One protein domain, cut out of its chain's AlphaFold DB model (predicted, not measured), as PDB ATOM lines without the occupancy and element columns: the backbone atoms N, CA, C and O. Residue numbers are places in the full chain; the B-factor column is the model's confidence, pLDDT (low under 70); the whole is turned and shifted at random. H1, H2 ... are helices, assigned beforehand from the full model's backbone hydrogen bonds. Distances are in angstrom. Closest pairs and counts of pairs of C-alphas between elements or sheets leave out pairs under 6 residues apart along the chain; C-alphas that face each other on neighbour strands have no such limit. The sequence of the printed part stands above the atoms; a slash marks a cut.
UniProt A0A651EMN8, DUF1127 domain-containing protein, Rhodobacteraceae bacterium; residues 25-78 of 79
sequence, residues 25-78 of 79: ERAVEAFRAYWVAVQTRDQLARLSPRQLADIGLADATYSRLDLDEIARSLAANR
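AT A GLANCE: This is residues 25 to 78 of the 79 residues of the protein "DUF1127 domain-containing protein" of Rhodobacteraceae bacterium (UniProt A0A651EMN8). One long helix, H1, runs along most of the length of a rod-shaped domain, and a second helix, H3, crosses it as a slanted X, with their closest approach at Ala 37 of H1 and Ala 71 of H3. The short helix H2 lies beyond the later end of H1, turned across its line, and residues 55 to 63 lead from it back to the beginning of H3. The printed part has 54 residues with three named helices, in the order H1, H2, H3, and no named strand; the class is all helix. It is only just compact, close to loose, with a radius of gyration of the C-alphas of 12.0 A, and the C-alphas span 39 by 18 by 17 A.

IN THESE COORDINATES: H1, the longest helix, holds residues 25 to 45 and measures 30.2 A from first to last C-alpha. It begins with C-alpha 25 at (122.844, 109.837, 165.187) and ends with C-alpha 45 at (138.154, 98.897, 141.530). H3 holds residues 64 to 76 and measures 18.8 A, ending with C-alpha 76 at (124.904, 110.298, 149.149). H2 holds residues 49 to 54 and measures 8.7 A.

HOW THE PARTS SIT: H1 and H3 touch, with 16 pairs of C-alphas within 8 A. Their closest C-alphas, those of Ala 37 and Ala 71, are 4.8 A apart. The two helices run opposite ways at a steep tilt of 46 degrees, and their centres are 10.2 A apart. H1 and H2 are close but not clearly touching, with 1 pair of C-alphas within 8 A, those of Leu 44 and Leu 52 at 7.6 A. Their lines are only just about perpendicular, at 72 degrees. H2 and H3 are apart. In H1 and H2 every pair of O i and N i+4 is within hydrogen-bond range, and in H3 8 of 9 are.

THE WHOLE: The two C-alphas farthest apart in the domain, those of Glu 25 and Arg 50, are 39.5 A apart, while the first and last printed C-alphas, those of Glu 25 and Arg 78, are 17.3 A apart. The printed part has no cut. The link from H1 to H2 is tight, with 3 residues, and the link from H2 to H3 is short, with 9 residues. The mean pLDDT of the printed part is 75.6. It is under 70 at 12 residues, namely residues 58 to 68, of which 64 to 68 belong to H3, and residue 78.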
ATOM      1  N   GLU A  25     123.592 110.266 166.374       94.06
ATOM      2  CA  GLU A  25     122.844 109.837 165.187       94.06
ATOM      3  C   GLU A  25     123.514 110.311 163.896       94.06
ATOM      4  O   GLU A  25     123.774 109.507 163.000       94.06
ATOM      5  N   ARG A  26     123.880 111.598 163.824       93.25
ATOM      6  CA  ARG A  26     124.599 112.162 162.672       93.25
ATOM      7  C   ARG A  26     125.957 111.499 162.460       93.25
ATOM      8  O   ARG A  26     126.324 111.230 161.320       93.25
ATOM      9  N   ALA A  27     126.695 111.217 163.533       91.69
ATOM     10  CA  ALA A  27     127.987 110.542 163.445       91.69
ATOM     11  C   ALA A  27     127.846 109.107 162.911       91.69
ATOM     12  O   ALA A  27     128.599 108.699 162.026       91.69
ATOM     13  N   VAL A  28     126.852 108.357 163.396       93.31
ATOM     14  CA  VAL A  28     126.552 106.998 162.920       93.31
ATOM     15  C   VAL A  28     126.131 107.018 161.454       93.31
ATOM     16  O   VAL A  28     126.583 106.182 160.670       93.31
ATOM     17  N   GLU A  29     125.291 107.970 161.059       91.31
ATOM     18  CA  GLU A  29     124.836 108.093 159.678       91.31
ATOM     19  C   GLU A  29     125.991 108.445 158.727       91.31
ATOM     20  O   GLU A  29     126.141 107.818 157.675       91.31
ATOM     21  N   ALA A  30     126.865 109.373 159.129       85.12
ATOM     22  CA  ALA A  30     128.075 109.717 158.387       85.12
ATOM     23  C   ALA A  30     129.029 108.519 158.258       85.12
ATOM     24  O   ALA A  30     129.557 108.259 157.177       85.12
ATOM     25  N   PHE A  31     129.210 107.747 159.331       88.75
ATOM     26  CA  PHE A  31     130.056 106.556 159.316       88.75
ATOM     27  C   PHE A  31     129.508 105.466 158.389       88.75
ATOM     28  O   PHE A  31     130.264 104.872 157.622       88.75
ATOM     29  N   ARG A  32     128.192 105.223 158.409       86.94
ATOM     30  CA  ARG A  32     127.539 104.278 157.489       86.94
ATOM     31  C   ARG A  32     127.708 104.704 156.033       86.94
ATOM     32  O   ARG A  32     128.076 103.873 155.205       86.94
ATOM     33  N   ALA A  33     127.488 105.983 155.727       82.69
ATOM     34  CA  ALA A  33     127.684 106.519 154.382       82.69
ATOM     35  C   ALA A  33     129.142 106.373 153.915       82.69
ATOM     36  O   ALA A  33     129.388 105.940 152.789       82.69
ATOM     37  N   TYR A  34     130.106 106.654 154.797       79.88
ATOM     38  CA  TYR A  34     131.528 106.452 154.521       79.88
ATOM     39  C   TYR A  34     131.853 104.984 154.221       79.88
ATOM     40  O   TYR A  34     132.514 104.688 153.228       79.88
ATOM     41  N   TRP A  35     131.345 104.054 155.032       86.56
ATOM     42  CA  TRP A  35     131.542 102.621 154.812       86.56
ATOM     43  C   TRP A  35     130.998 102.142 153.470       86.56
ATOM     44  O   TRP A  35     131.692 101.427 152.750       86.56
ATOM     45  N   VAL A  36     129.782 102.558 153.113       86.12
ATOM     46  CA  VAL A  36     129.185 102.223 151.814       86.12
ATOM     47  C   VAL A  36     130.030 102.786 150.675       86.12
ATOM     48  O   VAL A  36     130.310 102.057 149.730       86.12
ATOM     49  N   ALA A  37     130.505 104.032 150.776       80.44
ATOM     50  CA  ALA A  37     131.372 104.627 149.760       80.44
ATOM     51  C   ALA A  37     132.685 103.840 149.589       80.44
ATOM     52  O   ALA A  37     133.074 103.527 148.465       80.44
ATOM     53  N   VAL A  38     133.337 103.448 150.689       84.00
ATOM     54  CA  VAL A  38     134.557 102.623 150.648       84.00
ATOM     55  C   VAL A  38     134.285 101.262 150.008       84.00
ATOM     56  O   VAL A  38     135.044 100.823 149.145       84.00
ATOM     57  N   GLN A  39     133.190 100.601 150.385       86.44
ATOM     58  CA  GLN A  39     132.832  99.304 149.818       86.44
ATOM     59  C   GLN A  39     132.513  99.416 148.322       86.44
ATOM     60  O   GLN A  39     132.998  98.609 147.534       86.44
ATOM     61  N   THR A  40     131.744 100.425 147.909       84.06
ATOM     62  CA  THR A  40     131.446 100.695 146.498       84.06
ATOM     63  C   THR A  40     132.722 100.965 145.706       84.06
ATOM     64  O   THR A  40     132.886 100.390 144.635       84.06
ATOM     65  N   ARG A  41     133.660 101.755 146.242       79.75
ATOM     66  CA  ARG A  41     134.971 101.988 145.619       79.75
ATOM     67  C   ARG A  41     135.737 100.683 145.405       79.75
ATOM     68  O   ARG A  41     136.256 100.469 144.316       79.75
ATOM     69  N   ASP A  42     135.809  99.818 146.416       83.50
ATOM     70  CA  ASP A  42     136.525  98.543 146.301       83.50
ATOM     71  C   ASP A  42     135.871  97.612 145.268       83.50
ATOM     72  O   ASP A  42     136.561  96.982 144.471       83.50
ATOM     73  N   GLN A  43     134.536  97.573 145.208       84.56
ATOM     74  CA  GLN A  43     133.821  96.815 144.177       84.56
ATOM     75  C   GLN A  43     134.068  97.378 142.770       84.56
ATOM     76  O   GLN A  43     134.336  96.611 141.850       84.56
ATOM     77  N   LEU A  44     134.043  98.705 142.603       78.38
ATOM     78  CA  LEU A  44     134.334  99.356 141.322       78.38
ATOM     79  C   LEU A  44     135.785  99.130 140.881       78.38
ATOM     80  O   LEU A  44     136.032  98.882 139.706       78.38
ATOM     81  N   ALA A  45     136.740  99.146 141.814       78.50
ATOM     82  CA  ALA A  45     138.154  98.897 141.530       78.50
ATOM     83  C   ALA A  45     138.443  97.458 141.065       78.50
ATOM     84  O   ALA A  45     139.475  97.211 140.441       78.50
ATOM     85  N   ARG A  46     137.550  96.507 141.366       83.44
ATOM     86  CA  ARG A  46     137.649  95.110 140.910       83.44
ATOM     87  C   ARG A  46     137.095  94.899 139.499       83.44
ATOM     88  O   ARG A  46     137.357  93.850 138.913       83.44
ATOM     89  N   LEU A  47     136.329  95.847 138.957       80.06
ATOM     90  CA  LEU A  47     135.769  95.757 137.608       80.06
ATOM     91  C   LEU A  47     136.792  96.200 136.559       80.06
ATOM     92  O   LEU A  47     137.552  97.147 136.751       80.06
ATOM     93  N   SER A  48     136.798  95.515 135.416       72.56
ATOM     94  CA  SER A  48     137.628  95.912 134.277       72.56
ATOM     95  C   SER A  48     137.070  97.168 133.584       72.56
ATOM     96  O   SER A  48     135.859  97.398 133.621       72.56
ATOM     97  N   PRO A  49     137.901  97.954 132.870       72.69
ATOM     98  CA  PRO A  49     137.453  99.161 132.165       72.69
ATOM     99  C   PRO A  49     136.274  98.935 131.207       72.69
ATOM    100  O   PRO A  49     135.418  99.800 131.065       72.69
ATOM    101  N   ARG A  50     136.190  97.751 130.580       71.38
ATOM    102  CA  ARG A  50     135.062  97.384 129.708       71.38
ATOM    103  C   ARG A  50     133.773  97.175 130.502       71.38
ATOM    104  O   ARG A  50     132.741  97.697 130.120       71.38
ATOM    105  N   GLN A  51     133.855  96.495 131.643       76.81
ATOM    106  CA  GLN A  51     132.704  96.285 132.526       76.81
ATOM    107  C   GLN A  51     132.219  97.592 133.167       76.81
ATOM    108  O   GLN A  51     131.026  97.752 133.388       76.81
ATOM    109  N   LEU A  52     133.130  98.534 133.444       75.25
ATOM    110  CA  LEU A  52     132.774  99.889 133.873       75.25
ATOM    111  C   LEU A  52     132.075 100.669 132.751       75.25
ATOM    112  O   LEU A  52     131.099 101.371 133.009       75.25
ATOM    113  N   ALA A  53     132.525 100.516 131.505       76.44
ATOM    114  CA  ALA A  53     131.860 101.121 130.356       76.44
ATOM    115  C   ALA A  53     130.454 100.542 130.119       76.44
ATOM    116  O   ALA A  53     129.532 101.304 129.836       76.44
ATOM    117  N   ASP A  54     130.267  99.235 130.321       79.38
ATOM    118  CA  ASP A  54     128.969  98.560 130.166       79.38
ATOM    119  C   ASP A  54     127.911  99.058 131.165       79.38
ATOM    120  O   ASP A  54     126.724  99.101 130.848       79.38
ATOM    121  N   ILE A  55     128.326  99.487 132.361       77.50
ATOM    122  CA  ILE A  55     127.437 100.110 133.358       77.50
ATOM    123  C   ILE A  55     127.339 101.638 133.204       77.50
ATOM    124  O   ILE A  55     126.774 102.309 134.066       77.50
ATOM    125  N   GLY A  56     127.886 102.200 132.120       70.75
ATOM    126  CA  GLY A  56     127.823 103.629 131.811       70.75
ATOM    127  C   GLY A  56     128.828 104.509 132.564       70.75
ATOM    128  O   GLY A  56     128.747 105.728 132.461       70.75
ATOM    129  N   LEU A  57     129.806 103.934 133.279       70.88
ATOM    130  CA  LEU A  57     130.894 104.669 133.952       70.88
ATOM    131  C   LEU A  57     132.089 104.981 133.018       70.88
ATOM    132  O   LEU A  57     133.192 105.275 133.481       70.88
ATOM    133  N   ALA A  58     131.876 104.919 131.700       57.66
ATOM    134  CA  ALA A  58     132.915 104.893 130.665       57.66
ATOM    135  C   ALA A  58     133.899 106.086 130.668       57.66
ATOM    136  O   ALA A  58     135.008 105.931 130.172       57.66
ATOM    137  N   ASP A  59     133.531 107.239 131.238       56.47
ATOM    138  CA  ASP A  59     134.331 108.477 131.175       56.47
ATOM    139  C   ASP A  59     135.203 108.729 132.425       56.47
ATOM    140  O   ASP A  59     136.203 109.433 132.375       56.47
ATOM    141  N   ALA A  60     134.890 108.092 133.559       52.50
ATOM    142  CA  ALA A  60     135.584 108.330 134.835       52.50
ATOM    143  C   ALA A  60     136.816 107.438 135.060       52.50
ATOM    144  O   ALA A  60     137.462 107.450 136.113       52.50
ATOM    145  N   THR A  61     137.122 106.581 134.092       59.12
ATOM    146  CA  THR A  61     138.180 105.591 134.233       59.12
ATOM    147  C   THR A  61     139.491 106.230 133.823       59.12
ATOM    148  O   THR A  61     139.812 106.084 132.665       59.12
ATOM    149  N   TYR A  62     140.217 106.904 134.728       53.00
ATOM    150  CA  TYR A  62     141.701 106.872 134.822       53.00
ATOM    151  C   TYR A  62     142.239 107.504 136.117       53.00
ATOM    152  O   TYR A  62     143.327 107.129 136.560       53.00
ATOM    153  N   SER A  63     141.505 108.405 136.776       56.94
ATOM    154  CA  SER A  63     141.981 109.020 138.014       56.94
ATOM    155  C   SER A  63     141.386 108.318 139.233       56.94
ATOM    156  O   SER A  63     140.173 108.250 139.402       56.94
ATOM    157  N   ARG A  64     142.231 107.813 140.144       57.62
ATOM    158  CA  ARG A  64     141.788 107.278 141.455       57.62
ATOM    159  C   ARG A  64     140.881 108.258 142.218       57.62
ATOM    160  O   ARG A  64     140.101 107.817 143.054       57.62
ATOM    161  N   LEU A  65     141.006 109.553 141.921       60.28
ATOM    162  CA  LEU A  65     140.203 110.638 142.474       60.28
ATOM    163  C   LEU A  65     138.738 110.599 141.996       60.28
ATOM    164  O   LEU A  65     137.849 110.831 142.813       60.28
ATOM    165  N   ASP A  66     138.478 110.207 140.744       68.75
ATOM    166  CA  ASP A  66     137.121 110.175 140.174       68.75
ATOM    167  C   ASP A  66     136.282 109.040 140.768       68.75
ATOM    168  O   ASP A  66     135.105 109.211 141.082       68.75
ATOM    169  N   LEU A  67     136.900 107.880 141.013       67.56
ATOM    170  CA  LEU A  67     136.231 106.736 141.646       67.56
ATOM    171  C   LEU A  67     135.781 107.052 143.081       67.56
ATOM    172  O   LEU A  67     134.701 106.629 143.497       67.56
ATOM    173  N   ASP A  68     136.591 107.806 143.829       69.38
ATOM    174  CA  ASP A  68     136.255 108.236 145.190       69.38
ATOM    175  C   ASP A  68     135.117 109.264 145.206       69.38
ATOM    176  O   ASP A  68     134.313 109.288 146.142       69.38
ATOM    177  N   GLU A  69     135.042 110.126 144.194       74.88
ATOM    178  CA  GLU A  69     133.970 111.109 144.046       74.88
ATOM    179  C   GLU A  69     132.653 110.459 143.620       74.88
ATOM    180  O   GLU A  69     131.616 110.703 144.242       74.88
ATOM    181  N   ILE A  70     132.702 109.536 142.657       72.25
ATOM    182  CA  ILE A  70     131.532 108.767 142.230       72.25
ATOM    183  C   ILE A  70     130.998 107.923 143.381       72.25
ATOM    184  O   ILE A  70     129.802 107.979 143.662       72.25
ATOM    185  N   ALA A  71     131.858 107.203 144.105       72.31
ATOM    186  CA  ALA A  71     131.429 106.401 145.248       72.31
ATOM    187  C   ALA A  71     130.771 107.259 146.344       72.31
ATOM    188  O   ALA A  71     129.753 106.855 146.911       72.31
ATOM    189  N   ARG A  72     131.295 108.466 146.604       72.81
ATOM    190  CA  ARG A  72     130.667 109.441 147.510       72.81
ATOM    191  C   ARG A  72     129.312 109.921 146.994       72.81
ATOM    192  O   ARG A  72     128.362 109.947 147.771       72.81
ATOM    193  N   SER A  73     129.202 110.263 145.710       74.25
ATOM    194  CA  SER A  73     127.941 110.719 145.107       74.25
ATOM    195  C   SER A  73     126.857 109.633 145.140       74.25
ATOM    196  O   SER A  73     125.716 109.907 145.507       74.25
ATOM    197  N   LEU A  74     127.221 108.374 144.871       71.12
ATOM    198  CA  LEU A  74     126.313 107.229 144.914       71.12
ATOM    199  C   LEU A  74     125.876 106.893 146.343       71.12
ATOM    200  O   LEU A  74     124.714 106.562 146.568       71.12
ATOM    201  N   ALA A  75     126.792 106.984 147.310       72.19
ATOM    202  CA  ALA A  75     126.467 106.799 148.721       72.19
ATOM    203  C   ALA A  75     125.549 107.917 149.247       72.19
ATOM    204  O   ALA A  75     124.650 107.644 150.040       72.19
ATOM    205  N   ALA A  76     125.743 109.157 148.787       73.31
ATOM    206  CA  ALA A  76     124.904 110.298 149.149       73.31
ATOM    207  C   ALA A  76     123.495 110.221 148.535       73.31
ATOM    208  O   ALA A  76     122.528 110.572 149.205       73.31
ATOM    209  N   ASN A  77     123.369 109.723 147.300       71.06
ATOM    210  CA  ASN A  77     122.101 109.631 146.566       71.06
ATOM    211  C   ASN A  77     121.233 108.413 146.951       71.06
ATOM    212  O   ASN A  77     120.172 108.196 146.379       71.06
ATOM    213  N   ARG A  78     121.677 107.580 147.899       61.12
ATOM    214  CA  ARG A  78     120.950 106.373 148.333       61.12
ATOM    215  C   ARG A  78     119.954 106.618 149.478       61.12
ATOM    216  O   ARG A  78     119.571 105.654 150.141       61.12
TER     217      ARG A  78